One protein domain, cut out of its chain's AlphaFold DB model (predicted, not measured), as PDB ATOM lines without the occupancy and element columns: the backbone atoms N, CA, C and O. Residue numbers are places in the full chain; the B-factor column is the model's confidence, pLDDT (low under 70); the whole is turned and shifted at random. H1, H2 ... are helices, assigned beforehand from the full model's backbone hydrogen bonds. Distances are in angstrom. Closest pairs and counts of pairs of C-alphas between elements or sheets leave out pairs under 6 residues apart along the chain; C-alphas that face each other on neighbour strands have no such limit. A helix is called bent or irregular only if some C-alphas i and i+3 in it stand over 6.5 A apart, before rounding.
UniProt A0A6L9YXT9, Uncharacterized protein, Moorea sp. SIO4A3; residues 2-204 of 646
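What this domain is: This is residues 2 to 204 of the 646 residues of an uncharacterized protein of Moorea sp. SIO4A3 (UniProt A0A6L9YXT9). Two helical hairpins, H3 with H4 and H6 with H7, stand side by side as an up-and-down bundle of four helices, each running against the one before it in the chain, and the two hairpins are only thinly joined. H5 crosses one end of this bundle where H3 and H6 begin, H1 crosses H3 nearby, and H8 folds back beside H7 on the other flank, while the short H2 lies near H3. The printed part has 203 residues with eight named helices, H1 to H8 in order, and no named strand; the class is all helix. It is compact, with a radius of gyration of the C-alphas of 17.4 A and spans of 57 by 42 by 33 A.

How they stand to each other: After residues 2 to 32, which hold no named element, look at H1, residues 33 to 46: with residues 41 to 46 alone it touches H3, residues 62 to 81, about perpendicular at 74 degrees, closest at the C-alphas of Ala 45 and Leu 71, 4.1 A. H2, residues 51 to 56, is close to H3 but not clearly touching, 6.5 A between the C-alphas of Arg 54 and Arg 68. H3 and H4, residues 85 to 102, form a hairpin at a shallow tilt of 22 degrees, opposite ways; the C-alphas of Ala 76 and Ala 88 come closest, 4.6 A. H5, residues 106 to 114, touches H3 through residues 62 to 65 of H3 alone, closest at Gly 62 and Val 108, C-alphas 4.4 A apart. H5 also touches H6, residues 128 to 151, about perpendicular at 84 degrees; the C-alphas of Trp 109 and Pro 128 are closest, 5.4 A. H6 and H7, residues 163 to 175, form a hairpin at a shallow tilt of 16 degrees, closest at the C-alphas of Tyr 148 and Ala 164, 4.6 A. H4 and H7 only just touch, with 3 pairs of C-alphas within 8 A, Gln 96 and Leu 174 closest at 7.4 A. H7 and H8, residues 182 to 202, form a hairpin at a steep tilt of 41 degrees, closest at the C-alphas of Ile 168 and Pro 192, 7.2 A. In H2, H3, H4 and H5 every O i to N i+4 pair is within hydrogen-bond range; in H1 it is 7 of 10, H6 18 of 20, H7 7 of 9 and H8 15 of 17.

Where its parts are: Find C-alpha 33 at (-37.880, 29.954, -40.923); from there H1 runs 20.9 A to residue 46. H3 measures 29.0 A, H4 25.1 A, H7 19.4 A, and H6, the longest, 33.5 A from C-alpha 128 at (-34.047, 44.334, -46.280). H8 spans 27.9 A to C-alpha 202 at (-74.908, 62.804, -43.971); it is irregular, with C-alphas 188 and 191 7.8 A apart, and has a kink of 53 degrees near residue 189.

The domain as a whole: The two C-alphas farthest apart, those of Asp 118 and Gln 204, are 58.5 A apart. The printed part has no cut; its long links are H5 to H6 and H6 to H7. Mean pLDDT of the printed part is 91.4, and residues 2 to 10 are under 70.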
ATOM      1  N   ILE A   2     -62.843  45.148 -43.622       48.50
ATOM      2  CA  ILE A   2     -61.714  45.305 -44.537       48.50
ATOM      3  C   ILE A   2     -61.272  43.914 -45.022       48.50
ATOM      4  O   ILE A   2     -60.962  43.086 -44.176       48.50
ATOM      5  N   ALA A   3     -61.258  43.625 -46.325       45.47
ATOM      6  CA  ALA A   3     -60.935  42.284 -46.832       45.47
ATOM      7  C   ALA A   3     -59.438  41.953 -46.664       45.47
ATOM      8  O   ALA A   3     -58.582  42.817 -46.832       45.47
ATOM      9  N   HIS A   4     -59.100  40.699 -46.350       51.59
ATOM     10  CA  HIS A   4     -57.706  40.248 -46.282       51.59
ATOM     11  C   HIS A   4     -57.168  39.793 -47.646       51.59
ATOM     12  O   HIS A   4     -57.909  39.363 -48.530       51.59
ATOM     13  N   ARG A   5     -55.840  39.867 -47.797       52.47
ATOM     14  CA  ARG A   5     -55.063  39.345 -48.931       52.47
ATOM     15  C   ARG A   5     -55.364  37.851 -49.142       52.47
ATOM     16  O   ARG A   5     -54.908  37.026 -48.363       52.47
ATOM     17  N   GLN A   6     -56.048  37.504 -50.233       46.00
ATOM     18  CA  GLN A   6     -56.014  36.157 -50.827       46.00
ATOM     19  C   GLN A   6     -54.932  36.061 -51.922       46.00
ATOM     20  O   GLN A   6     -55.121  35.431 -52.955       46.00
ATOM     21  N   GLY A   7     -53.773  36.696 -51.713       47.12
ATOM     22  CA  GLY A   7     -52.557  36.120 -52.293       47.12
ATOM     23  C   GLY A   7     -52.369  34.750 -51.647       47.12
ATOM     24  O   GLY A   7     -52.808  34.592 -50.508       47.12
ATOM     25  N   ASN A   8     -51.796  33.780 -52.367       49.12
ATOM     26  CA  ASN A   8     -51.600  32.406 -51.893       49.12
ATOM     27  C   ASN A   8     -51.339  32.410 -50.365       49.12
ATOM     28  O   ASN A   8     -50.323  32.980 -49.950       49.12
ATOM     29  N   PRO A   9     -52.266  31.917 -49.510       49.78
ATOM     30  CA  PRO A   9     -52.203  32.073 -48.045       49.78
ATOM     31  C   PRO A   9     -50.928  31.483 -47.412       49.78
ATOM     32  O   PRO A   9     -50.677  31.635 -46.219       49.78
ATOM     33  N   SER A  10     -50.089  30.860 -48.233       50.38
ATOM     34  CA  SER A  10     -48.806  30.240 -47.958       50.38
ATOM     35  C   SER A  10     -47.631  31.180 -47.638       50.38
ATOM     36  O   SER A  10     -46.529  30.664 -47.470       50.38
ATOM     37  N   GLN A  11     -47.784  32.511 -47.509       78.44
ATOM     38  CA  GLN A  11     -46.603  33.348 -47.197       78.44
ATOM     39  C   GLN A  11     -46.824  34.622 -46.360       78.44
ATOM     40  O   GLN A  11     -46.097  35.607 -46.532       78.44
ATOM     41  N   ARG A  12     -47.796  34.634 -45.435       91.00
ATOM     42  CA  ARG A  12     -47.780  35.619 -44.332       91.00
ATOM     43  C   ARG A  12     -46.626  35.274 -43.386       91.00
ATOM     44  O   ARG A  12     -46.480  34.113 -42.994       91.00
ATOM     45  N   VAL A  13     -45.816  36.269 -43.029       94.69
ATOM     46  CA  VAL A  13     -44.612  36.066 -42.215       94.69
ATOM     47  C   VAL A  13     -44.852  36.465 -40.761       94.69
ATOM     48  O   VAL A  13     -44.482  35.722 -39.854       94.69
ATOM     49  N   PHE A  14     -45.507  37.603 -40.521       95.06
ATOM     50  CA  PHE A  14     -45.890  38.000 -39.167       95.06
ATOM     51  C   PHE A  14     -47.135  37.236 -38.697       95.06
ATOM     52  O   PHE A  14     -48.035  36.972 -39.500       95.06
ATOM     53  N   PRO A  15     -47.243  36.911 -37.395       93.94
ATOM     54  CA  PRO A  15     -48.458  36.319 -36.849       93.94
ATOM     55  C   PRO A  15     -49.679  37.219 -37.090       93.94
ATOM     56  O   PRO A  15     -49.570  38.419 -37.367       93.94
ATOM     57  N   GLN A  16     -50.869  36.626 -37.014       93.50
ATOM     58  CA  GLN A  16     -52.111  37.388 -37.074       93.50
ATOM     59  C   GLN A  16     -52.181  38.354 -35.883       93.50
ATOM     60  O   GLN A  16     -51.804  38.000 -34.767       93.50
ATOM     61  N   ILE A  17     -52.684  39.566 -36.116       95.38
ATOM     62  CA  ILE A  17     -52.820  40.573 -35.062       95.38
ATOM     63  C   ILE A  17     -53.795  40.094 -33.983       95.38
ATOM     64  O   ILE A  17     -54.961  39.810 -34.271       95.38
ATOM     65  N   ARG A  18     -53.307  40.047 -32.739       95.31
ATOM     66  CA  ARG A  18     -54.040  39.679 -31.519       95.31
ATOM     67  C   ARG A  18     -53.546  40.520 -30.330       95.31
ATOM     68  O   ARG A  18     -52.450  41.082 -30.421       95.31
ATOM     69  N   PRO A  19     -54.320  40.637 -29.231       95.44
ATOM     70  CA  PRO A  19     -53.917  41.405 -28.047       95.44
ATOM     71  C   PRO A  19     -52.552  41.005 -27.465       95.44
ATOM     72  O   PRO A  19     -51.850  41.832 -26.891       95.44
ATOM     73  N   ASP A  20     -52.179  39.745 -27.644       94.94
ATOM     74  CA  ASP A  20     -51.011  39.059 -27.106       94.94
ATOM     75  C   ASP A  20     -49.926  38.792 -28.167       94.94
ATOM     76  O   ASP A  20     -49.022  37.997 -27.947       94.94
ATOM     77  N   ILE A  21     -49.931  39.505 -29.303       95.56
ATOM     78  CA  ILE A  21     -48.952  39.319 -30.399       95.56
ATOM     79  C   ILE A  21     -47.468  39.384 -29.965       95.56
ATOM     80  O   ILE A  21     -46.586  38.903 -30.675       95.56
ATOM     81  N   TYR A  22     -47.177  39.970 -28.801       96.12
ATOM     82  CA  TYR A  22     -45.830  40.099 -28.233       96.12
ATOM     83  C   TYR A  22     -45.486  39.080 -27.133       96.12
ATOM     84  O   TYR A  22     -44.395  39.165 -26.560       96.12
ATOM     85  N   THR A  23     -46.381  38.146 -26.799       93.31
ATOM     86  CA  THR A  23     -46.088  37.052 -25.861       93.31
ATOM     87  C   THR A  23     -45.440  35.875 -26.591       93.31
ATOM     88  O   THR A  23     -45.827  35.546 -27.707       93.31
ATOM     89  N   ASN A  24     -44.447  35.236 -25.969       83.44
ATOM     90  CA  ASN A  24     -43.659  34.152 -26.576       83.44
ATOM     91  C   ASN A  24     -44.309  32.754 -26.438       83.44
ATOM     92  O   ASN A  24     -43.614  31.758 -26.618       83.44
ATOM     93  N   ASP A  25     -45.597  32.664 -26.100       78.62
ATOM     94  CA  ASP A  25     -46.218  31.413 -25.627       78.62
ATOM     95  C   ASP A  25     -46.646  30.437 -26.737       78.62
ATOM     96  O   ASP A  25     -47.032  29.305 -26.451       78.62
ATOM     97  N   ASP A  26     -46.552  30.830 -28.005       75.12
ATOM     98  CA  ASP A  26     -46.922  29.947 -29.104       75.12
ATOM     99  C   ASP A  26     -45.815  28.933 -29.430       75.12
ATOM    100  O   ASP A  26     -44.660  29.298 -29.686       75.12
ATOM    101  N   ASP A  27     -46.216  27.669 -29.574       80.56
ATOM    102  CA  ASP A  27     -45.361  26.591 -30.057       80.56
ATOM    103  C   ASP A  27     -44.701  26.983 -31.398       80.56
ATOM    104  O   ASP A  27     -45.344  27.506 -32.318       80.56
ATOM    105  N   LEU A  28     -43.379  26.806 -31.488       85.62
ATOM    106  CA  LEU A  28     -42.598  27.095 -32.699       85.62
ATOM    107  C   LEU A  28     -42.692  25.946 -33.714       85.62
ATOM    108  O   LEU A  28     -42.210  26.081 -34.844       85.62
ATOM    109  N   ILE A  29     -43.281  24.815 -33.312       88.12
ATOM    110  CA  ILE A  29     -43.472  23.640 -34.156       88.12
ATOM    111  C   ILE A  29     -44.402  23.996 -35.325       88.12
ATOM    112  O   ILE A  29     -45.531  24.441 -35.145       88.12
ATOM    113  N   GLY A  30     -43.906  23.799 -36.549       90.44
ATOM    114  CA  GLY A  30     -44.653  24.037 -37.790       90.44
ATOM    115  C   GLY A  30     -44.481  25.428 -38.408       90.44
ATOM    116  O   GLY A  30     -44.970  25.647 -39.514       90.44
ATOM    117  N   LEU A  31     -43.759  26.350 -37.759       93.00
ATOM    118  CA  LEU A  31     -43.445  27.646 -38.361       93.00
ATOM    119  C   LEU A  31     -42.339  27.546 -39.415       93.00
ATOM    120  O   LEU A  31     -41.315  26.885 -39.213       93.00
ATOM    121  N   THR A  32     -42.493  28.298 -40.504       93.56
ATOM    122  CA  THR A  32     -41.412  28.484 -41.479       93.56
ATOM    123  C   THR A  32     -40.236  29.252 -40.850       93.56
ATOM    124  O   THR A  32     -40.410  29.956 -39.847       93.56
ATOM    125  N   PRO A  33     -39.012  29.156 -41.402       94.12
ATOM    126  CA  PRO A  33     -37.880  29.954 -40.923       94.12
ATOM    127  C   PRO A  33     -38.176  31.464 -40.895       94.12
ATOM    128  O   PRO A  33     -37.906  32.112 -39.886       94.12
ATOM    129  N   ASP A  34     -38.824  32.002 -41.934       94.12
ATOM    130  CA  ASP A  34     -39.253  33.407 -41.984       94.12
ATOM    131  C   ASP A  34     -40.223  33.769 -40.840       94.12
ATOM    132  O   ASP A  34     -40.075  34.815 -40.205       94.12
ATOM    133  N   GLN A  35     -41.193  32.902 -40.526       94.31
ATOM    134  CA  GLN A  35     -42.153  33.131 -39.435       94.31
ATOM    135  C   GLN A  35     -41.489  33.092 -38.054       94.31
ATOM    136  O   GLN A  35     -41.779  33.928 -37.192       94.31
ATOM    137  N   ARG A  36     -40.554  32.156 -37.837       93.44
ATOM    138  CA  ARG A  36     -39.741  32.123 -36.609       93.44
ATOM    139  C   ARG A  36     -38.919  33.399 -36.469       93.44
ATOM    140  O   ARG A  36     -38.840  33.954 -35.375       93.44
ATOM    141  N   PHE A  37     -38.369  33.904 -37.572       93.06
ATOM    142  CA  PHE A  37     -37.665  35.177 -37.564       93.06
ATOM    143  C   PHE A  37     -38.582  36.354 -37.202       93.06
ATOM    144  O   PHE A  37     -38.228  37.136 -36.321       93.06
ATOM    145  N   ALA A  38     -39.778  36.462 -37.791       95.00
ATOM    146  CA  ALA A  38     -40.739  37.495 -37.394       95.00
ATOM    147  C   ALA A  38     -41.084  37.438 -35.898       95.00
ATOM    148  O   ALA A  38     -41.144  38.484 -35.252       95.00
ATOM    149  N   ARG A  39     -41.251  36.244 -35.312       94.44
ATOM    150  CA  ARG A  39     -41.457  36.106 -33.859       94.44
ATOM    151  C   ARG A  39     -40.248  36.572 -33.047       94.44
ATOM    152  O   ARG A  39     -40.413  37.333 -32.095       94.44
ATOM    153  N   ASN A  40     -39.036  36.193 -33.450       93.38
ATOM    154  CA  ASN A  40     -37.807  36.674 -32.811       93.38
ATOM    155  C   ASN A  40     -37.685  38.203 -32.887       93.38
ATOM    156  O   ASN A  40     -37.234  38.842 -31.935       93.38
ATOM    157  N   LEU A  41     -38.124  38.797 -33.998       95.06
ATOM    158  CA  LEU A  41     -38.175  40.241 -34.167       95.06
ATOM    159  C   LEU A  41     -39.168  40.880 -33.188       95.06
ATOM    160  O   LEU A  41     -38.806  41.824 -32.489       95.06
ATOM    161  N   LEU A  42     -40.389  40.346 -33.075       96.06
ATOM    162  CA  LEU A  42     -41.392  40.821 -32.112       96.06
ATOM    163  C   LEU A  42     -40.891  40.724 -30.664       96.06
ATOM    164  O   LEU A  42     -41.111  41.648 -29.880       96.06
ATOM    165  N   ALA A  43     -40.126  39.681 -30.323       94.94
ATOM    166  CA  ALA A  43     -39.525  39.524 -28.999       94.94
ATOM    167  C   ALA A  43     -38.553  40.663 -28.623       94.94
ATOM    168  O   ALA A  43     -38.318  40.904 -27.434       94.94
ATOM    169  N   LEU A  44     -38.032  41.431 -29.594       95.62
ATOM    170  CA  LEU A  44     -37.228  42.628 -29.315       95.62
ATOM    171  C   LEU A  44     -38.007  43.697 -28.532       95.62
ATOM    172  O   LEU A  44     -37.389  44.440 -27.767       95.62
ATOM    173  N   ALA A  45     -39.341  43.736 -28.641       96.81
ATOM    174  CA  ALA A  45     -40.200  44.634 -27.859       96.81
ATOM    175  C   ALA A  45     -40.138  44.372 -26.341       96.81
ATOM    176  O   ALA A  45     -40.528  45.228 -25.541       96.81
ATOM    177  N   ASN A  46     -39.650  43.192 -25.939       96.19
ATOM    178  CA  ASN A  46     -39.522  42.764 -24.546       96.19
ATOM    179  C   ASN A  46     -38.106  42.975 -23.980       96.19
ATOM    180  O   ASN A  46     -37.864  42.697 -22.802       96.19
ATOM    181  N   LYS A  47     -37.160  43.500 -24.776       95.81
ATOM    182  CA  LYS A  47     -35.824  43.858 -24.281       95.81
ATOM    183  C   LYS A  47     -35.904  44.948 -23.204       95.81
ATOM    184  O   LYS A  47     -36.768  45.827 -23.207       95.81
ATOM    185  N   LYS A  48     -34.963  44.910 -22.257       95.62
ATOM    186  CA  LYS A  48     -34.852  45.921 -21.197       95.62
ATOM    187  C   LYS A  48     -34.189  47.184 -21.745       95.62
ATOM    188  O   LYS A  48     -32.975  47.310 -21.700       95.62
ATOM    189  N   PHE A  49     -34.998  48.133 -22.201       94.75
ATOM    190  CA  PHE A  49     -34.531  49.483 -22.525       94.75
ATOM    191  C   PHE A  49     -34.452  50.344 -21.261       94.75
ATOM    192  O   PHE A  49     -35.395  50.351 -20.452       94.75
ATOM    193  N   THR A  50     -33.369  51.101 -21.108       94.50
ATOM    194  CA  THR A  50     -33.228  52.164 -20.105       94.50
ATOM    195  C   THR A  50     -34.248  53.282 -20.346       94.50
ATOM    196  O   THR A  50     -34.839  53.401 -21.420       94.50
ATOM    197  N   ARG A  51     -34.480  54.143 -19.344       90.25
ATOM    198  CA  ARG A  51     -35.428  55.267 -19.483       90.25
ATOM    199  C   ARG A  51     -35.058  56.195 -20.646       90.25
ATOM    200  O   ARG A  51     -35.948  56.628 -21.370       90.25
ATOM    201  N   TRP A  52     -33.766  56.454 -20.840       89.25
ATOM    202  CA  TRP A  52     -33.273  57.308 -21.920       89.25
ATOM    203  C   TRP A  52     -33.396  56.645 -23.287       89.25
ATOM    204  O   TRP A  52     -33.894  57.274 -24.214       89.25
ATOM    205  N   GLU A  53     -33.045  55.367 -23.407       92.81
ATOM    206  CA  GLU A  53     -33.241  54.625 -24.656       92.81
ATOM    207  C   GLU A  53     -34.717  54.599 -25.061       92.81
ATOM    208  O   GLU A  53     -35.028  54.861 -26.215       92.81
ATOM    209  N   ARG A  54     -35.646  54.390 -24.116       90.25
ATOM    210  CA  ARG A  54     -37.090  54.451 -24.412       90.25
ATOM    211  C   ARG A  54     -37.513  55.828 -24.916       90.25
ATOM    212  O   ARG A  54     -38.213  55.914 -25.922       90.25
ATOM    213  N   LEU A  55     -37.102  56.886 -24.218       84.25
ATOM    214  CA  LEU A  55     -37.568  58.246 -24.491       84.25
ATOM    215  C   LEU A  55     -36.968  58.833 -25.767       84.25
ATOM    216  O   LEU A  55     -37.719  59.328 -26.596       84.25
ATOM    217  N   VAL A  56     -35.649  58.759 -25.939       86.88
ATOM    218  CA  VAL A  56     -34.942  59.483 -27.011       86.88
ATOM    219  C   VAL A  56     -34.252  58.574 -28.026       86.88
ATOM    220  O   VAL A  56     -33.749  59.068 -29.028       86.88
ATOM    221  N   GLY A  57     -34.199  57.258 -27.794       89.00
ATOM    222  CA  GLY A  57     -33.527  56.320 -28.703       89.00
ATOM    223  C   GLY A  57     -32.013  56.531 -28.812       89.00
ATOM    224  O   GLY A  57     -31.378  56.054 -29.751       89.00
ATOM    225  N   TRP A  58     -31.418  57.274 -27.876       90.31
ATOM    226  CA  TRP A  58     -30.010  57.644 -27.944       90.31
ATOM    227  C   TRP A  58     -29.113  56.416 -27.753       90.31
ATOM    228  O   TRP A  58     -29.314  55.645 -26.820       90.31
ATOM    229  N   LYS A  59     -28.105  56.276 -28.626       91.50
ATOM    230  CA  LYS A  59     -27.095  55.199 -28.633       91.50
ATOM    231  C   LYS A  59     -27.631  53.786 -28.891       91.50
ATOM    232  O   LYS A  59     -26.917  52.823 -28.631       91.50
ATOM    233  N   LEU A  60     -28.840  53.647 -29.429       95.19
ATOM    234  CA  LEU A  60     -29.335  52.345 -29.867       95.19
ATOM    235  C   LEU A  60     -28.671  51.932 -31.187       95.19
ATOM    236  O   LEU A  60     -28.647  52.707 -32.147       95.19
ATOM    237  N   ASP A  61     -28.164  50.702 -31.229       94.62
ATOM    238  CA  ASP A  61     -27.749  50.029 -32.460       94.62
ATOM    239  C   ASP A  61     -28.967  49.721 -33.356       94.62
ATOM    240  O   ASP A  61     -30.113  49.992 -32.986       94.62
ATOM    241  N   GLY A  62     -28.744  49.170 -34.555       93.19
ATOM    242  CA  GLY A  62     -29.839  48.879 -35.489       93.19
ATOM    243  C   GLY A  62     -30.927  47.985 -34.878       93.19
ATOM    244  O   GLY A  62     -32.115  48.298 -34.962       93.19
ATOM    245  N   LEU A  63     -30.528  46.924 -34.164       94.69
ATOM    246  CA  LEU A  63     -31.453  46.032 -33.456       94.69
ATOM    247  C   LEU A  63     -32.200  46.745 -32.321       94.69
ATOM    248  O   LEU A  63     -33.390  46.499 -32.115       94.69
ATOM    249  N   GLY A  64     -31.522  47.617 -31.577       95.88
ATOM    250  CA  GLY A  64     -32.103  48.426 -30.516       95.88
ATOM    251  C   GLY A  64     -33.136  49.421 -31.039       95.88
ATOM    252  O   GLY A  64     -34.199  49.546 -30.434       95.88
ATOM    253  N   GLN A  65     -32.875  50.075 -32.176       96.50
ATOM    254  CA  GLN A  65     -33.818  51.004 -32.814       96.50
ATOM    255  C   GLN A  65     -35.102  50.276 -33.242       96.50
ATOM    256  O   GLN A  65     -36.203  50.720 -32.922       96.50
ATOM    257  N   ILE A  66     -34.978  49.102 -33.870       96.88
ATOM    258  CA  ILE A  66     -36.142  48.281 -34.244       96.88
ATOM    259  C   ILE A  66     -36.879  47.755 -33.006       96.88
ATOM    260  O   ILE A  66     -38.106  47.799 -32.942       96.88
ATOM    261  N   GLY A  67     -36.153  47.308 -31.980       96.88
ATOM    262  CA  GLY A  67     -36.767  46.872 -30.728       96.88
ATOM    263  C   GLY A  67     -37.526  47.993 -30.008       96.88
ATOM    264  O   GLY A  67     -38.586  47.739 -29.437       96.88
ATOM    265  N   ARG A  68     -37.036  49.239 -30.072       96.62
ATOM    266  CA  ARG A  68     -37.724  50.416 -29.524       96.62
ATOM    267  C   ARG A  68     -39.002  50.745 -30.296       96.62
ATOM    268  O   ARG A  68     -40.029  50.947 -29.647       96.62
ATOM    269  N   LEU A  69     -38.962  50.724 -31.629       97.38
ATOM    270  CA  LEU A  69     -40.152  50.869 -32.478       97.38
ATOM    271  C   LEU A  69     -41.230  49.847 -32.079       97.38
ATOM    272  O   LEU A  69     -42.389  50.195 -31.853       97.38
ATOM    273  N   LEU A  70     -40.839  48.578 -31.934       97.81
ATOM    274  CA  LEU A  70     -41.753  47.493 -31.567       97.81
ATOM    275  C   LEU A  70     -42.258  47.603 -30.124       97.81
ATOM    276  O   LEU A  70     -43.416  47.284 -29.859       97.81
ATOM    277  N   LEU A  71     -41.434  48.099 -29.194       96.94
ATOM    278  CA  LEU A  71     -41.878  48.428 -27.841       96.94
ATOM    279  C   LEU A  71     -42.963  49.512 -27.867       96.94
ATOM    280  O   LEU A  71     -43.965  49.375 -27.169       96.94
ATOM    281  N   GLN A  72     -42.785  50.580 -28.647       97.00
ATOM    282  CA  GLN A  72     -43.797  51.634 -28.764       97.00
ATOM    283  C   GLN A  72     -45.089  51.101 -29.380       97.00
ATOM    284  O   GLN A  72     -46.157  51.368 -28.836       97.00
ATOM    285  N   HIS A  73     -44.990  50.289 -30.439       98.06
ATOM    286  CA  HIS A  73     -46.138  49.624 -31.056       98.06
ATOM    287  C   HIS A  73     -46.904  48.756 -30.048       98.06
ATOM    288  O   HIS A  73     -48.115  48.904 -29.898       98.06
ATOM    289  N   ARG A  74     -46.200  47.919 -29.271       97.69
ATOM    290  CA  ARG A  74     -46.801  47.125 -28.186       97.69
ATOM    291  C   ARG A  74     -47.527  47.999 -27.167       97.69
ATOM    292  O   ARG A  74     -48.692  47.757 -26.866       97.69
ATOM    293  N   LEU A  75     -46.853  49.026 -26.647       96.44
ATOM    294  CA  LEU A  75     -47.437  49.930 -25.655       96.44
ATOM    295  C   LEU A  75     -48.654  50.680 -26.216       96.44
ATOM    296  O   LEU A  75     -49.563  51.011 -25.455       96.44
ATOM    297  N   ALA A  76     -48.670  50.965 -27.520       97.00
ATOM    298  CA  ALA A  76     -49.789  51.612 -28.186       97.00
ATOM    299  C   ALA A  76     -50.998  50.671 -28.273       97.00
ATOM    300  O   ALA A  76     -52.094  51.083 -27.901       97.00
ATOM    301  N   ILE A  77     -50.794  49.397 -28.644       97.56
ATOM    302  CA  ILE A  77     -51.836  48.356 -28.594       97.56
ATOM    303  C   ILE A  77     -52.401  48.230 -27.176       97.56
ATOM    304  O   ILE A  77     -53.616  48.262 -26.998       97.56
ATOM    305  N   GLU A  78     -51.537  48.118 -26.164       96.19
ATOM    306  CA  GLU A  78     -51.956  47.996 -24.762       96.19
ATOM    307  C   GLU A  78     -52.789  49.206 -24.309       96.19
ATOM    308  O   GLU A  78     -53.840  49.048 -23.685       96.19
ATOM    309  N   ALA A  79     -52.350  50.424 -24.647       95.38
ATOM    310  CA  ALA A  79     -53.073  51.652 -24.328       95.38
ATOM    311  C   ALA A  79     -54.419  51.736 -25.064       95.38
ATOM    312  O   ALA A  79     -55.423  52.119 -24.458       95.38
ATOM    313  N   GLU A  80     -54.458  51.353 -26.341       97.06
ATOM    314  CA  GLU A  80     -55.669  51.330 -27.163       97.06
ATOM    315  C   GLU A  80     -56.688  50.337 -26.593       97.06
ATOM    316  O   GLU A  80     -57.824  50.712 -26.305       97.06
ATOM    317  N   LEU A  81     -56.262  49.100 -26.308       96.12
ATOM    318  CA  LEU A  81     -57.098  48.071 -25.684       96.12
ATOM    319  C   LEU A  81     -57.620  48.509 -24.309       96.12
ATOM    320  O   LEU A  81     -58.764  48.219 -23.958       96.12
ATOM    321  N   ALA A  82     -56.824  49.258 -23.543       95.31
ATOM    322  CA  ALA A  82     -57.222  49.823 -22.255       95.31
ATOM    323  C   ALA A  82     -58.117  51.079 -22.357       95.31
ATOM    324  O   ALA A  82     -58.486  51.637 -21.317       95.31
ATOM    325  N   ALA A  83     -58.466  51.522 -23.572       95.00
ATOM    326  CA  ALA A  83     -59.199  52.757 -23.864       95.00
ATOM    327  C   ALA A  83     -58.506  54.040 -23.350       95.00
ATOM    328  O   ALA A  83     -59.158  55.027 -22.999       95.00
ATOM    329  N   GLN A  84     -57.168  54.033 -23.295       94.38
ATOM    330  CA  GLN A  84     -56.317  55.184 -22.971       94.38
ATOM    331  C   GLN A  84     -55.925  55.936 -24.254       94.38
ATOM    332  O   GLN A  84     -54.744  56.033 -24.591       94.38
ATOM    333  N   TRP A  85     -56.912  56.453 -24.991       93.94
ATOM    334  CA  TRP A  85     -56.729  56.931 -26.372       93.94
ATOM    335  C   TRP A  85     -55.663  58.015 -26.540       93.94
ATOM    336  O   TRP A  85     -54.860  57.909 -27.453       93.94
ATOM    337  N   GLN A  86     -55.568  58.992 -25.631       91.44
ATOM    338  CA  GLN A  86     -54.520  60.029 -25.703       91.44
ATOM    339  C   GLN A  86     -53.109  59.433 -25.634       91.44
ATOM    340  O   GLN A  86     -52.205  59.823 -26.370       91.44
ATOM    341  N   ARG A  87     -52.914  58.443 -24.754       92.75
ATOM    342  CA  ARG A  87     -51.638  57.736 -24.634       92.75
ATOM    343  C   ARG A  87     -51.374  56.876 -25.866       92.75
ATOM    344  O   ARG A  87     -50.234  56.830 -26.320       92.75
ATOM    345  N   ALA A  88     -52.402  56.202 -26.379       95.38
ATOM    346  CA  ALA A  88     -52.300  55.432 -27.608       95.38
ATOM    347  C   ALA A  88     -51.900  56.341 -28.780       95.38
ATOM    348  O   ALA A  88     -50.928  56.037 -29.455       95.38
ATOM    349  N   ASP A  89     -52.538  57.503 -28.942       95.31
ATOM    350  CA  ASP A  89     -52.217  58.489 -29.982       95.31
ATOM    351  C   ASP A  89     -50.786  58.995 -29.890       95.31
ATOM    352  O   ASP A  89     -50.078  59.048 -30.894       95.31
ATOM    353  N   PHE A  90     -50.321  59.328 -28.685       93.44
ATOM    354  CA  PHE A  90     -48.922  59.685 -28.488       93.44
ATOM    355  C   PHE A  90     -47.990  58.576 -29.001       93.44
ATOM    356  O   PHE A  90     -47.052  58.853 -29.745       93.44
ATOM    357  N   LEU A  91     -48.256  57.320 -28.633       95.38
ATOM    358  CA  LEU A  91     -47.416  56.185 -29.013       95.38
ATOM    359  C   LEU A  91     -47.519  55.851 -30.506       95.38
ATOM    360  O   LEU A  91     -46.491  55.579 -31.115       95.38
ATOM    361  N   TRP A  92     -48.705  55.932 -31.115       97.38
ATOM    362  CA  TRP A  92     -48.895  55.745 -32.556       97.38
ATOM    363  C   TRP A  92     -48.123  56.786 -33.365       97.38
ATOM    364  O   TRP A  92     -47.390  56.427 -34.286       97.38
ATOM    365  N   ASN A  93     -48.175  58.050 -32.946       95.31
ATOM    366  CA  ASN A  93     -47.372  59.109 -33.552       95.31
ATOM    367  C   ASN A  93     -45.864  58.831 -33.421       95.31
ATOM    368  O   ASN A  93     -45.113  59.051 -34.370       95.31
ATOM    369  N   GLN A  94     -45.399  58.328 -32.268       94.25
ATOM    370  CA  GLN A  94     -43.989  57.944 -32.114       94.25
ATOM    371  C   GLN A  94     -43.608  56.787 -33.044       94.25
ATOM    372  O   GLN A  94     -42.581  56.882 -33.715       94.25
ATOM    373  N   VAL A  95     -44.464  55.767 -33.174       97.06
ATOM    374  CA  VAL A  95     -44.262  54.652 -34.115       97.06
ATOM    375  C   VAL A  95     -44.108  55.173 -35.542       97.06
ATOM    376  O   VAL A  95     -43.185  54.759 -36.238       97.06
ATOM    377  N   GLN A  96     -44.956  56.109 -35.971       96.56
ATOM    378  CA  GLN A  96     -44.897  56.697 -37.311       96.56
ATOM    379  C   GLN A  96     -43.644  57.554 -37.541       96.56
ATOM    380  O   GLN A  96     -43.018  57.458 -38.597       96.56
ATOM    381  N   ILE A  97     -43.246  58.376 -36.566       94.81
ATOM    382  CA  ILE A  97     -42.009  59.171 -36.645       94.81
ATOM    383  C   ILE A  97     -40.789  58.245 -36.723       94.81
ATOM    384  O   ILE A  97     -39.896  58.447 -37.552       94.81
ATOM    385  N   GLU A  98     -40.750  57.220 -35.870       96.19
ATOM    386  CA  GLU A  98     -39.627  56.295 -35.783       96.19
ATOM    387  C   GLU A  98     -39.537  55.421 -37.034       96.19
ATOM    388  O   GLU A  98     -38.452  55.332 -37.605       96.19
ATOM    389  N   ILE A  99     -40.651  54.878 -37.548       97.19
ATOM    390  CA  ILE A  99     -40.619  54.147 -38.819       97.19
ATOM    391  C   ILE A  99     -40.178  55.075 -39.955       97.19
ATOM    392  O   ILE A  99     -39.205  54.740 -40.615       97.19
ATOM    393  N   LYS A 100     -40.747  56.280 -40.129       96.50
ATOM    394  CA  LYS A 100     -40.307  57.238 -41.172       96.50
ATOM    395  C   LYS A 100     -38.797  57.489 -41.133       96.50
ATOM    396  O   LYS A 100     -38.149  57.465 -42.173       96.50
ATOM    397  N   THR A 101     -38.241  57.653 -39.935       95.75
ATOM    398  CA  THR A 101     -36.800  57.853 -39.724       95.75
ATOM    399  C   THR A 101     -35.981  56.600 -40.042       95.75
ATOM    400  O   THR A 101     -34.907  56.689 -40.628       95.75
ATOM    401  N   LEU A 102     -36.456  55.417 -39.653       95.88
ATOM    402  CA  LEU A 102     -35.776  54.148 -39.918       95.88
ATOM    403  C   LEU A 102     -35.772  53.799 -41.405       95.88
ATOM    404  O   LEU A 102     -34.825  53.195 -41.897       95.88
ATOM    405  N   LEU A 103     -36.808  54.189 -42.146       94.12
ATOM    406  CA  LEU A 103     -36.917  53.911 -43.578       94.12
ATOM    407  C   LEU A 103     -35.869  54.623 -44.433       94.12
ATOM    408  O   LEU A 103     -35.677  54.220 -45.577       94.12
ATOM    409  N   THR A 104     -35.204  55.649 -43.897       95.12
ATOM    410  CA  THR A 104     -34.098  56.350 -44.563       95.12
ATOM    411  C   THR A 104     -32.720  55.820 -44.149       95.12
ATOM    412  O   THR A 104     -31.711  56.403 -44.536       95.12
ATOM    413  N   LYS A 105     -32.657  54.773 -43.314       96.38
ATOM    414  CA  LYS A 105     -31.421  54.214 -42.744       96.38
ATOM    415  C   LYS A 105     -31.199  52.776 -43.206       96.38
ATOM    416  O   LYS A 105     -31.532  51.826 -42.496       96.38
ATOM    417  N   ASP A 106     -30.651  52.606 -44.406       96.25
ATOM    418  CA  ASP A 106     -30.413  51.277 -44.986       96.25
ATOM    419  C   ASP A 106     -29.487  50.409 -44.120       96.25
ATOM    420  O   ASP A 106     -29.692  49.201 -44.014       96.25
ATOM    421  N   ASP A 107     -28.522  51.021 -43.431       96.38
ATOM    422  CA  ASP A 107     -27.588  50.360 -42.517       96.38
ATOM    423  C   ASP A 107     -28.294  49.636 -41.362       96.38
ATOM    424  O   ASP A 107     -27.879  48.539 -40.978       96.38
ATOM    425  N   VAL A 108     -29.394  50.194 -40.844       96.31
ATOM    426  CA  VAL A 108     -30.194  49.564 -39.782       96.31
ATOM    427  C   VAL A 108     -30.849  48.279 -40.287       96.31
ATOM    428  O   VAL A 108     -30.789  47.251 -39.610       96.31
ATOM    429  N   TRP A 109     -31.435  48.310 -41.485       96.19
ATOM    430  CA  TRP A 109     -32.100  47.145 -42.077       96.19
ATOM    431  C   TRP A 109     -31.105  46.077 -42.527       96.19
ATOM    432  O   TRP A 109     -31.358  44.892 -42.324       96.19
ATOM    433  N   GLN A 110     -29.962  46.486 -43.081       94.69
ATOM    434  CA  GLN A 110     -28.871  45.572 -43.418       94.69
ATOM    435  C   GLN A 110     -28.319  44.902 -42.163       94.69
ATOM    436  O   GLN A 110     -28.206  43.685 -42.133       94.69
ATOM    437  N   SER A 111     -28.072  45.663 -41.091       93.12
ATOM    438  CA  SER A 111     -27.608  45.106 -39.813       93.12
ATOM    439  C   SER A 111     -28.601  44.097 -39.235       93.12
ATOM    440  O   SER A 111     -28.195  43.061 -38.710       93.12
ATOM    441  N   LEU A 112     -29.905  44.374 -39.352       93.38
ATOM    442  CA  LEU A 112     -30.956  43.456 -38.917       93.38
ATOM    443  C   LEU A 112     -30.947  42.148 -39.724       93.38
ATOM    444  O   LEU A 112     -31.086  41.083 -39.132       93.38
ATOM    445  N   VAL A 113     -30.753  42.226 -41.042       93.94
ATOM    446  CA  VAL A 113     -30.623  41.057 -41.930       93.94
ATOM    447  C   VAL A 113     -29.313  40.297 -41.690       93.94
ATOM    448  O   VAL A 113     -29.305  39.071 -41.651       93.94
ATOM    449  N   SER A 114     -28.193  40.989 -41.483       91.69
ATOM    450  CA  SER A 114     -26.903  40.350 -41.201       91.69
ATOM    451  C   SER A 114     -26.913  39.610 -39.870       91.69
ATOM    452  O   SER A 114     -26.349  38.526 -39.781       91.69
ATOM    453  N   ALA A 115     -27.611  40.135 -38.858       88.62
ATOM    454  CA  ALA A 115     -27.762  39.470 -37.564       88.62
ATOM    455  C   ALA A 115     -28.479  38.106 -37.649       88.62
ATOM    456  O   ALA A 115     -28.484  37.365 -36.667       88.62
ATOM    457  N   ILE A 116     -29.102  37.786 -38.789       76.31
ATOM    458  CA  ILE A 116     -29.916  36.577 -38.989       76.31
ATOM    459  C   ILE A 116     -29.528  35.752 -40.211       76.31
ATOM    460  O   ILE A 116     -30.153  34.720 -40.450       76.31
ATOM    461  N   ALA A 117     -28.523  36.186 -40.974       78.69
ATOM    462  CA  ALA A 117     -28.088  35.515 -42.196       78.69
ATOM    463  C   ALA A 117     -27.703  34.040 -41.956       78.69
ATOM    464  O   ALA A 117     -27.792  33.221 -42.865       78.69
ATOM    465  N   ASP A 118     -27.356  33.695 -40.713       82.88
ATOM    466  CA  ASP A 118     -26.966  32.350 -40.299       82.88
ATOM    467  C   ASP A 118     -28.151  31.386 -40.079       82.88
ATOM    468  O   ASP A 118     -27.927  30.206 -39.812       82.88
ATOM    469  N   GLN A 119     -29.414  31.837 -40.169       88.06
ATOM    470  CA  GLN A 119     -30.586  30.962 -40.019       88.06
ATOM    471  C   GLN A 119     -30.946  30.277 -41.352       88.06
ATOM    472  O   GLN A 119     -31.423  30.946 -42.274       88.06
ATOM    473  N   PRO A 120     -30.794  28.941 -41.480       90.75
ATOM    474  CA  PRO A 120     -31.062  28.251 -42.737       90.75
ATOM    475  C   PRO A 120     -32.540  28.349 -43.146       90.75
ATOM    476  O   PRO A 120     -33.437  28.077 -42.343       90.75
ATOM    477  N   GLY A 121     -32.787  28.688 -44.415       91.75
ATOM    478  CA  GLY A 121     -34.121  28.692 -45.030       91.75
ATOM    479  C   GLY A 121     -34.947  29.970 -44.839       91.75
ATOM    480  O   GLY A 121     -36.132  29.964 -45.158       91.75
ATOM    481  N   VAL A 122     -34.364  31.051 -44.311       91.62
ATOM    482  CA  VAL A 122     -34.998  32.383 -44.290       91.62
ATOM    483  C   VAL A 122     -34.854  33.016 -45.679       91.62
ATOM    484  O   VAL A 122     -33.748  33.384 -46.077       91.62
ATOM    485  N   GLU A 123     -35.953  33.138 -46.429       92.00
ATOM    486  CA  GLU A 123     -35.934  33.632 -47.816       92.00
ATOM    487  C   GLU A 123     -36.522  35.038 -47.953       92.00
ATOM    488  O   GLU A 123     -35.965  35.892 -48.640       92.00
ATOM    489  N   VAL A 124     -37.668  35.300 -47.322       90.31
ATOM    490  CA  VAL A 124     -38.360  36.591 -47.457       90.31
ATOM    491  C   VAL A 124     -37.693  37.646 -46.584       90.31
ATOM    492  O   VAL A 124     -37.483  38.776 -47.025       90.31
ATOM    493  N   MET A 125     -37.358  37.283 -45.350       92.75
ATOM    494  CA  MET A 125     -36.857  38.205 -44.335       92.75
ATOM    495  C   MET A 125     -35.351  38.450 -44.439       92.75
ATOM    496  O   MET A 125     -34.854  39.378 -43.807       92.75
ATOM    497  N   ASN A 126     -34.638  37.692 -45.282       93.62
ATOM    498  CA  ASN A 126     -33.232  37.954 -45.606       93.62
ATOM    499  C   ASN A 126     -33.045  39.162 -46.543       93.62
ATOM    500  O   ASN A 126     -31.920  39.563 -46.823       93.62
ATOM    501  N   HIS A 127     -34.137  39.734 -47.054       94.56
ATOM    502  CA  HIS A 127     -34.087  40.844 -47.989       94.56
ATOM    503  C   HIS A 127     -34.576  42.124 -47.292       94.56
ATOM    504  O   HIS A 127     -35.775  42.236 -47.019       94.56
ATOM    505  N   PRO A 128     -33.714  43.139 -47.070       94.56
ATOM    506  CA  PRO A 128     -34.047  44.334 -46.280       94.56
ATOM    507  C   PRO A 128     -35.341  45.036 -46.717       94.56
ATOM    508  O   PRO A 128     -36.194  45.368 -45.896       94.56
ATOM    509  N   ILE A 129     -35.533  45.192 -48.033       93.75
ATOM    510  CA  ILE A 129     -36.741  45.804 -48.608       93.75
ATOM    511  C   ILE A 129     -38.003  44.981 -48.302       93.75
ATOM    512  O   ILE A 129     -39.018  45.549 -47.900       93.75
ATOM    513  N   LYS A 130     -37.956  43.649 -48.455       93.69
ATOM    514  CA  LYS A 130     -39.108  42.778 -48.182       93.69
ATOM    515  C   LYS A 130     -39.423  42.746 -46.689       93.69
ATOM    516  O   LYS A 130     -40.589  42.841 -46.325       93.69
ATOM    517  N   LEU A 131     -38.404  42.690 -45.831       94.75
ATOM    518  CA  LEU A 131     -38.547  42.780 -44.377       94.75
ATOM    519  C   LEU A 131     -39.274  44.064 -43.958       94.75
ATOM    520  O   LEU A 131     -40.279  44.009 -43.248       94.75
ATOM    521  N   ARG A 132     -38.816  45.213 -44.465       95.19
ATOM    522  CA  ARG A 132     -39.470  46.513 -44.280       95.19
ATOM    523  C   ARG A 132     -40.934  46.476 -44.727       95.19
ATOM    524  O   ARG A 132     -41.811  46.901 -43.979       95.19
ATOM    525  N   GLN A 133     -41.201  45.983 -45.938       93.75
ATOM    526  CA  GLN A 133     -42.560  45.896 -46.481       93.75
ATOM    527  C   GLN A 133     -43.460  45.025 -45.601       93.75
ATOM    528  O   GLN A 133     -44.554  45.454 -45.249       93.75
ATOM    529  N   ARG A 134     -42.991  43.843 -45.180       94.69
ATOM    530  CA  ARG A 134     -43.743  42.932 -44.305       94.69
ATOM    531  C   ARG A 134     -44.024  43.563 -42.943       94.69
ATOM    532  O   ARG A 134     -45.146  43.455 -42.467       94.69
ATOM    533  N   LEU A 135     -43.060  44.281 -42.361       96.38
ATOM    534  CA  LEU A 135     -43.262  45.005 -41.104       96.38
ATOM    535  C   LEU A 135     -44.356  46.079 -41.240       96.38
ATOM    536  O   LEU A 135     -45.255  46.157 -40.410       96.38
ATOM    537  N   VAL A 136     -44.319  46.897 -42.293       96.44
ATOM    538  CA  VAL A 136     -45.335  47.945 -42.490       96.44
ATOM    539  C   VAL A 136     -46.703  47.333 -42.808       96.44
ATOM    540  O   VAL A 136     -47.701  47.736 -42.215       96.44
ATOM    541  N   HIS A 137     -46.766  46.358 -43.716       94.06
ATOM    542  CA  HIS A 137     -48.024  45.782 -44.205       94.06
ATOM    543  C   HIS A 137     -48.681  44.866 -43.174       94.06
ATOM    544  O   HIS A 137     -49.824  45.087 -42.791       94.06
ATOM    545  N   GLU A 138     -47.963  43.837 -42.725       95.00
ATOM    546  CA  GLU A 138     -48.542  42.742 -41.940       95.00
ATOM    547  C   GLU A 138     -48.574  43.020 -40.442       95.00
ATOM    548  O   GLU A 138     -49.324  42.357 -39.726       95.00
ATOM    549  N   LEU A 139     -47.756  43.963 -39.956       96.31
ATOM    550  CA  LEU A 139     -47.765  44.363 -38.554       96.31
ATOM    551  C   LEU A 139     -48.475  45.706 -38.362       96.31
ATOM    552  O   LEU A 139     -49.513  45.742 -37.708       96.31
ATOM    553  N   LEU A 140     -47.960  46.801 -38.930       97.56
ATOM    554  CA  LEU A 140     -48.474  48.145 -38.615       97.56
ATOM    555  C   LEU A 140     -49.864  48.413 -39.230       97.56
ATOM    556  O   LEU A 140     -50.806  48.751 -38.512       97.56
ATOM    557  N   ILE A 141     -50.022  48.228 -40.547       96.38
ATOM    558  CA  ILE A 141     -51.300  48.462 -41.248       96.38
ATOM    559  C   ILE A 141     -52.370  47.468 -40.787       96.38
ATOM    560  O   ILE A 141     -53.505  47.865 -40.503       96.38
ATOM    561  N   ASP A 142     -52.018  46.188 -40.668       95.56
ATOM    562  CA  ASP A 142     -52.934  45.162 -40.166       95.56
ATOM    563  C   ASP A 142     -53.389  45.445 -38.725       95.56
ATOM    564  O   ASP A 142     -54.546  45.177 -38.398       95.56
ATOM    565  N   THR A 143     -52.540  46.033 -37.871       97.62
ATOM    566  CA  THR A 143     -52.929  46.405 -36.497       97.62
ATOM    567  C   THR A 143     -54.029  47.457 -36.494       97.62
ATOM    568  O   THR A 143     -55.064  47.282 -35.845       97.62
ATOM    569  N   HIS A 144     -53.862  48.528 -37.267       97.88
ATOM    570  CA  HIS A 144     -54.895  49.555 -37.399       97.88
ATOM    571  C   HIS A 144     -56.159  49.032 -38.092       97.88
ATOM    572  O   HIS A 144     -57.272  49.371 -37.686       97.88
ATOM    573  N   SER A 145     -56.007  48.138 -39.074       95.75
ATOM    574  CA  SER A 145     -57.138  47.470 -39.728       95.75
ATOM    575  C   SER A 145     -57.926  46.602 -38.741       95.75
ATOM    576  O   SER A 145     -59.158  46.616 -38.752       95.75
ATOM    577  N   ALA A 146     -57.234  45.889 -37.846       95.38
ATOM    578  CA  ALA A 146     -57.853  45.065 -36.814       95.38
ATOM    579  C   ALA A 146     -58.630  45.903 -35.787       95.38
ATOM    580  O   ALA A 146     -59.752  45.534 -35.432       95.38
ATOM    581  N   PHE A 147     -58.089  47.049 -35.354       96.88
ATOM    582  CA  PHE A 147     -58.822  47.984 -34.493       96.88
ATOM    583  C   PHE A 147     -60.036  48.594 -35.196       96.88
ATOM    584  O   PHE A 147     -61.125  48.602 -34.625       96.88
ATOM    585  N   TYR A 148     -59.900  49.046 -36.447       96.31
ATOM    586  CA  TYR A 148     -61.040  49.543 -37.224       96.31
ATOM    587  C   TYR A 148     -62.147  48.484 -37.337       96.31
ATOM    588  O   TYR A 148     -63.324  48.768 -37.100       96.31
ATOM    589  N   ASN A 149     -61.785  47.242 -37.671       93.94
ATOM    590  CA  ASN A 149     -62.742  46.146 -37.793       93.94
ATOM    591  C   ASN A 149     -63.422  45.812 -36.457       93.94
ATOM    592  O   ASN A 149     -64.624  45.558 -36.459       93.94
ATOM    593  N   GLY A 150     -62.695  45.827 -35.333       94.12
ATOM    594  CA  GLY A 150     -63.278  45.607 -34.006       94.12
ATOM    595  C   GLY A 150     -64.220  46.739 -33.586       94.12
ATOM    596  O   GLY A 150     -65.367  46.494 -33.218       94.12
ATOM    597  N   LEU A 151     -63.785  47.992 -33.736       93.94
ATOM    598  CA  LEU A 151     -64.551  49.183 -33.352       93.94
ATOM    599  C   LEU A 151     -65.811  49.400 -34.204       93.94
ATOM    600  O   LEU A 151     -66.821  49.872 -33.693       93.94
ATOM    601  N   THR A 152     -65.790  49.040 -35.491       93.12
ATOM    602  CA  THR A 152     -66.961  49.210 -36.375       93.12
ATOM    603  C   THR A 152     -68.040  48.146 -36.218       93.12
ATOM    604  O   THR A 152     -69.118  48.310 -36.788       93.12
ATOM    605  N   LYS A 153     -67.778  47.077 -35.457       89.62
ATOM    606  CA  LYS A 153     -68.776  46.049 -35.129       89.62
ATOM    607  C   LYS A 153     -69.647  46.399 -33.922       89.62
ATOM    608  O   LYS A 153     -70.680  45.769 -33.745       89.62
ATOM    609  N   GLN A 154     -69.225  47.343 -33.080       79.25
ATOM    610  CA  GLN A 154     -69.865  47.587 -31.784       79.25
ATOM    611  C   GLN A 154     -71.070  48.546 -31.813       79.25
ATOM    612  O   GLN A 154     -72.031  48.266 -31.100       79.25
ATOM    613  N   PRO A 155     -71.062  49.668 -32.560       73.56
ATOM    614  CA  PRO A 155     -72.178  50.612 -32.536       73.56
ATOM    615  C   PRO A 155     -73.181  50.384 -33.677       73.56
ATOM    616  O   PRO A 155     -72.795  50.160 -34.824       73.56
ATOM    617  N   GLU A 156     -74.474  50.538 -33.369       80.94
ATOM    618  CA  GLU A 156     -75.553  50.586 -34.372       80.94
ATOM    619  C   GLU A 156     -75.410  51.810 -35.295       80.94
ATOM    620  O   GLU A 156     -75.680  51.712 -36.489       80.94
ATOM    621  N   ASN A 157     -74.893  52.929 -34.766       88.56
ATOM    622  CA  ASN A 157     -74.674  54.180 -35.495       88.56
ATOM    623  C   ASN A 157     -73.233  54.665 -35.305       88.56
ATOM    624  O   ASN A 157     -72.856  55.066 -34.205       88.56
ATOM    625  N   LEU A 158     -72.434  54.640 -36.373       93.50
ATOM    626  CA  LEU A 158     -71.088  55.221 -36.364       93.50
ATOM    627  C   LEU A 158     -71.153  56.731 -36.599       93.50
ATOM    628  O   LEU A 158     -71.919  57.195 -37.435       93.50
ATOM    629  N   SER A 159     -70.299  57.482 -35.916       95.12
ATOM    630  CA  SER A 159     -70.074  58.915 -36.100       95.12
ATOM    631  C   SER A 159     -68.655  59.181 -36.603       95.12
ATOM    632  O   SER A 159     -67.723  58.426 -36.333       95.12
ATOM    633  N   LEU A 160     -68.442  60.318 -37.272       94.06
ATOM    634  CA  LEU A 160     -67.108  60.769 -37.688       94.06
ATOM    635  C   LEU A 160     -66.127  60.993 -36.526       94.06
ATOM    636  O   LEU A 160     -64.924  61.073 -36.760       94.06
ATOM    637  N   LYS A 161     -66.626  61.130 -35.292       94.12
ATOM    638  CA  LYS A 161     -65.795  61.263 -34.084       94.12
ATOM    639  C   LYS A 161     -65.359  59.919 -33.503       94.12
ATOM    640  O   LYS A 161     -64.588  59.904 -32.545       94.12
ATOM    641  N   ASP A 162     -65.863  58.814 -34.043       94.38
ATOM    642  CA  ASP A 162     -65.567  57.502 -33.496       94.38
ATOM    643  C   ASP A 162     -64.115  57.120 -33.721       94.38
ATOM    644  O   ASP A 162     -63.520  57.351 -34.778       94.38
ATOM    645  N   ARG A 163     -63.570  56.440 -32.712       95.19
ATOM    646  CA  ARG A 163     -62.174  56.006 -32.670       95.19
ATOM    647  C   ARG A 163     -61.766  55.172 -33.887       95.19
ATOM    648  O   ARG A 163     -60.610  55.213 -34.292       95.19
ATOM    649  N   ALA A 164     -62.717  54.474 -34.514       96.06
ATOM    650  CA  ALA A 164     -62.481  53.700 -35.725       96.06
ATOM    651  C   ALA A 164     -61.823  54.534 -36.838       96.06
ATOM    652  O   ALA A 164     -60.880  54.066 -37.471       96.06
ATOM    653  N   PHE A 165     -62.275  55.773 -37.068       96.44
ATOM    654  CA  PHE A 165     -61.762  56.585 -38.174       96.44
ATOM    655  C   PHE A 165     -60.358  57.138 -37.926       96.44
ATOM    656  O   PHE A 165     -59.630  57.331 -38.895       96.44
ATOM    657  N   VAL A 166     -59.933  57.270 -36.665       96.44
ATOM    658  CA  VAL A 166     -58.543  57.620 -36.324       96.44
ATOM    659  C   VAL A 166     -57.573  56.557 -36.851       96.44
ATOM    660  O   VAL A 166     -56.518  56.876 -37.388       96.44
ATOM    661  N   HIS A 167     -57.945  55.276 -36.791       97.31
ATOM    662  CA  HIS A 167     -57.114  54.208 -37.353       97.31
ATOM    663  C   HIS A 167     -57.042  54.234 -38.880       97.31
ATOM    664  O   HIS A 167     -56.046  53.792 -39.443       97.31
ATOM    665  N   ILE A 168     -58.053  54.780 -39.559       96.56
ATOM    666  CA  ILE A 168     -57.980  55.002 -41.007       96.56
ATOM    667  C   ILE A 168     -56.980  56.109 -41.330       96.56
ATOM    668  O   ILE A 168     -56.199  55.938 -42.264       96.56
ATOM    669  N   ASP A 169     -56.952  57.181 -40.534       95.81
ATOM    670  CA  ASP A 169     -55.950  58.244 -40.672       95.81
ATOM    671  C   ASP A 169     -54.528  57.672 -40.500       95.81
ATOM    672  O   ASP A 169     -53.670  57.876 -41.361       95.81
ATOM    673  N   TYR A 170     -54.303  56.832 -39.481       97.00
ATOM    674  CA  TYR A 170     -53.008  56.164 -39.292       97.00
ATOM    675  C   TYR A 170     -52.618  55.243 -40.453       97.00
ATOM    676  O   TYR A 170     -51.454  55.238 -40.860       97.00
ATOM    677  N   ILE A 171     -53.564  54.482 -41.020       96.12
ATOM    678  CA  ILE A 171     -53.288  53.659 -42.208       96.12
ATOM    679  C   ILE A 171     -52.867  54.554 -43.374       96.12
ATOM    680  O   ILE A 171     -51.862  54.253 -44.010       96.12
ATOM    681  N   GLN A 172     -53.589  55.648 -43.640       94.62
ATOM    682  CA  GLN A 172     -53.285  56.563 -44.747       94.62
ATOM    683  C   GLN A 172     -51.876  57.153 -44.640       94.62
ATOM    684  O   GLN A 172     -51.153  57.177 -45.633       94.62
ATOM    685  N   GLU A 173     -51.445  57.544 -43.444       94.94
ATOM    686  CA  GLU A 173     -50.081  58.037 -43.223       94.94
ATOM    687  C   GLU A 173     -49.004  56.957 -43.413       94.94
ATOM    688  O   GLU A 173     -47.880  57.258 -43.820       94.94
ATOM    689  N   LEU A 174     -49.331  55.688 -43.143       95.50
ATOM    690  CA  LEU A 174     -48.438  54.557 -43.409       95.50
ATOM    691  C   LEU A 174     -48.401  54.170 -44.895       95.50
ATOM    692  O   LEU A 174     -47.426  53.549 -45.324       95.50
ATOM    693  N   LEU A 175     -49.410  54.536 -45.697       93.00
ATOM    694  CA  LEU A 175     -49.426  54.231 -47.131       93.00
ATOM    695  C   LEU A 175     -48.294  54.914 -47.893       93.00
ATOM    696  O   LEU A 175     -47.743  54.313 -48.806       93.00
ATOM    697  N   GLU A 176     -47.901  56.123 -47.491       90.75
ATOM    698  CA  GLU A 176     -46.755  56.832 -48.087       90.75
ATOM    699  C   GLU A 176     -45.444  56.042 -47.952       90.75
ATOM    700  O   GLU A 176     -44.495  56.232 -48.709       90.75
ATOM    701  N   LEU A 177     -45.384  55.144 -46.968       92.12
ATOM    702  CA  LEU A 177     -44.209  54.347 -46.625       92.12
ATOM    703  C   LEU A 177     -44.272  52.924 -47.184       92.12
ATOM    704  O   LEU A 177     -43.317  52.147 -47.042       92.12
ATOM    705  N   SER A 178     -45.410  52.590 -47.781       91.25
ATOM    706  CA  SER A 178     -45.859  51.259 -48.124       91.25
ATOM    707  C   SER A 178     -45.784  51.034 -49.633       91.25
ATOM    708  O   SER A 178     -46.173  51.885 -50.419       91.25
ATOM    709  N   ALA A 179     -45.344  49.843 -50.042       89.25
ATOM    710  CA  ALA A 179     -45.404  49.393 -51.435       89.25
ATOM    711  C   ALA A 179     -46.639  48.504 -51.694       89.25
ATOM    712  O   ALA A 179     -46.527  47.461 -52.337       89.25
ATOM    713  N   LEU A 180     -47.793  48.831 -51.097       88.44
ATOM    714  CA  LEU A 180     -49.028  48.093 -51.382       88.44
ATOM    715  C   LEU A 180     -49.418  48.308 -52.846       88.44
ATOM    716  O   LEU A 180     -49.373  49.430 -53.347       88.44
ATOM    717  N   SER A 181     -49.819  47.229 -53.515       88.50
ATOM    718  CA  SER A 181     -50.451  47.329 -54.827       88.50
ATOM    719  C   SER A 181     -51.826  47.989 -54.703       88.50
ATOM    720  O   SER A 181     -52.416  48.022 -53.616       88.50
ATOM    721  N   GLY A 182     -52.363  48.468 -55.829       88.25
ATOM    722  CA  GLY A 182     -53.716  49.021 -55.887       88.25
ATOM    723  C   GLY A 182     -54.760  48.068 -55.292       88.25
ATOM    724  O   GLY A 182     -55.519  48.466 -54.412       88.25
ATOM    725  N   ASP A 183     -54.738  46.790 -55.672       87.44
ATOM    726  CA  ASP A 183     -55.697  45.792 -55.174       87.44
ATOM    727  C   ASP A 183     -55.629  45.587 -53.662       87.44
ATOM    728  O   ASP A 183     -56.654  45.433 -52.996       87.44
ATOM    729  N   ASP A 184     -54.425  45.569 -53.092       88.19
ATOM    730  CA  ASP A 184     -54.282  45.389 -51.653       88.19
ATOM    731  C   ASP A 184     -54.697  46.648 -50.892       88.19
ATOM    732  O   ASP A 184     -55.324  46.553 -49.838       88.19
ATOM    733  N   LEU A 185     -54.444  47.829 -51.454       91.31
ATOM    734  CA  LEU A 185     -54.965  49.081 -50.925       91.31
ATOM    735  C   LEU A 185     -56.505  49.120 -50.962       91.31
ATOM    736  O   LEU A 185     -57.122  49.519 -49.973       91.31
ATOM    737  N   LEU A 186     -57.136  48.661 -52.049       90.19
ATOM    738  CA  LEU A 186     -58.598  48.553 -52.149       90.19
ATOM    739  C   LEU A 186     -59.162  47.626 -51.074       90.19
ATOM    740  O   LEU A 186     -60.109  47.992 -50.379       90.19
ATOM    741  N   LYS A 187     -58.548  46.455 -50.884       87.31
ATOM    742  CA  LYS A 187     -58.938  45.514 -49.829       87.31
ATOM    743  C   LYS A 187     -58.908  46.173 -48.452       87.31
ATOM    744  O   LYS A 187     -59.863  45.988 -47.697       87.31
ATOM    745  N   VAL A 188     -57.863  46.968 -48.176       90.00
ATOM    746  CA  VAL A 188     -57.649  47.659 -46.895       90.00
ATOM    747  C   VAL A 188     -58.613  48.838 -46.689       90.00
ATOM    748  O   VAL A 188     -59.224  48.958 -45.630       90.00
ATOM    749  N   LEU A 189     -58.778  49.720 -47.678       93.88
ATOM    750  CA  LEU A 189     -59.408  51.031 -47.471       93.88
ATOM    751  C   LEU A 189     -60.715  51.286 -48.224       93.88
ATOM    752  O   LEU A 189     -61.408  52.239 -47.862       93.88
ATOM    753  N   ALA A 190     -61.123  50.456 -49.191       91.50
ATOM    754  CA  ALA A 190     -62.319  50.741 -49.995       91.50
ATOM    755  C   ALA A 190     -63.580  50.915 -49.133       91.50
ATOM    756  O   ALA A 190     -64.275  51.930 -49.229       91.50
ATOM    757  N   LEU A 191     -63.862  49.959 -48.240       91.88
ATOM    758  CA  LEU A 191     -65.030  50.043 -47.362       91.88
ATOM    759  C   LEU A 191     -64.907  51.157 -46.301       91.88
ATOM    760  O   LEU A 191     -65.882  51.892 -46.127       91.88
ATOM    761  N   PRO A 192     -63.772  51.321 -45.589       94.62
ATOM    762  CA  PRO A 192     -63.586  52.458 -44.690       94.62
ATOM    763  C   PRO A 192     -63.794  53.824 -45.333       94.62
ATOM    764  O   PRO A 192     -64.502  54.658 -44.766       94.62
ATOM    765  N   TRP A 193     -63.235  54.047 -46.524       95.75
ATOM    766  CA  TRP A 193     -63.437  55.292 -47.255       95.75
ATOM    767  C   TRP A 193     -64.894  55.496 -47.618       95.75
ATOM    768  O   TRP A 193     -65.443  56.537 -47.272       95.75
ATOM    769  N   LYS A 194     -65.545  54.493 -48.220       95.88
ATOM    770  CA  LYS A 194     -66.969  54.568 -48.570       95.88
ATOM    771  C   LYS A 194     -67.828  54.940 -47.360       95.88
ATOM    772  O   LYS A 194     -68.684  55.815 -47.442       95.88
ATOM    773  N   LYS A 195     -67.569  54.317 -46.204       95.75
ATOM    774  CA  LYS A 195     -68.314  54.596 -44.970       95.75
ATOM    775  C   LYS A 195     -68.066  56.013 -44.448       95.75
ATOM    776  O   LYS A 195     -69.012  56.689 -44.061       95.75
ATOM    777  N   ARG A 196     -66.815  56.479 -44.462       96.50
ATOM    778  CA  ARG A 196     -66.461  57.835 -44.015       96.50
ATOM    779  C   ARG A 196     -67.019  58.915 -44.945       96.50
ATOM    780  O   ARG A 196     -67.508  59.924 -44.451       96.50
ATOM    781  N   ILE A 197     -66.990  58.695 -46.261       97.44
ATOM    782  CA  ILE A 197     -67.598  59.590 -47.261       97.44
ATOM    783  C   ILE A 197     -69.105  59.693 -47.015       97.44
ATOM    784  O   ILE A 197     -69.620  60.804 -46.914       97.44
ATOM    785  N   ALA A 198     -69.795  58.562 -46.830       96.94
ATOM    786  CA  ALA A 198     -71.225  58.552 -46.523       96.94
ATOM    787  C   ALA A 198     -71.555  59.369 -45.258       96.94
ATOM    788  O   ALA A 198     -72.455  60.203 -45.293       96.94
ATOM    789  N   LEU A 199     -70.776  59.209 -44.182       96.56
ATOM    790  CA  LEU A 199     -70.953  59.998 -42.957       96.56
ATOM    791  C   LEU A 199     -70.652  61.492 -43.158       96.56
ATOM    792  O   LEU A 199     -71.345  62.339 -42.598       96.56
ATOM    793  N   TYR A 200     -69.643  61.851 -43.964       98.12
ATOM    794  CA  TYR A 200     -69.403  63.257 -44.310       98.12
ATOM    795  C   TYR A 200     -70.576  63.862 -45.087       98.12
ATOM    796  O   TYR A 200     -70.939  65.006 -44.825       98.12
ATOM    797  N   ILE A 201     -71.174  63.112 -46.013       97.62
ATOM    798  CA  ILE A 201     -72.354  63.547 -46.769       97.62
ATOM    799  C   ILE A 201     -73.554  63.729 -45.831       97.62
ATOM    800  O   ILE A 201     -74.206  64.771 -45.877       97.62
ATOM    801  N   GLU A 202     -73.814  62.759 -44.949       96.69
ATOM    802  CA  GLU A 202     -74.908  62.804 -43.971       96.69
ATOM    803  C   GLU A 202     -74.786  64.006 -43.019       96.69
ATOM    804  O   GLU A 202     -75.746  64.755 -42.830       96.69
ATOM    805  N   GLU A 203     -73.583  64.267 -42.495       97.25
ATOM    806  CA  GLU A 203     -73.291  65.434 -41.651       97.25
ATOM    807  C   GLU A 203     -73.098  66.746 -42.452       97.25
ATOM    808  O   GLU A 203     -72.713  67.768 -41.880       97.25
ATOM    809  N   GLN A 204     -73.339  66.746 -43.771       97.62
ATOM    810  CA  GLN A 204     -73.177  67.899 -44.677       97.62
ATOM    811  C   GLN A 204     -71.771  68.536 -44.657       97.62
ATOM    812  O   GLN A 204     -71.584  69.722 -44.949       97.62
TER     813      GLN A 204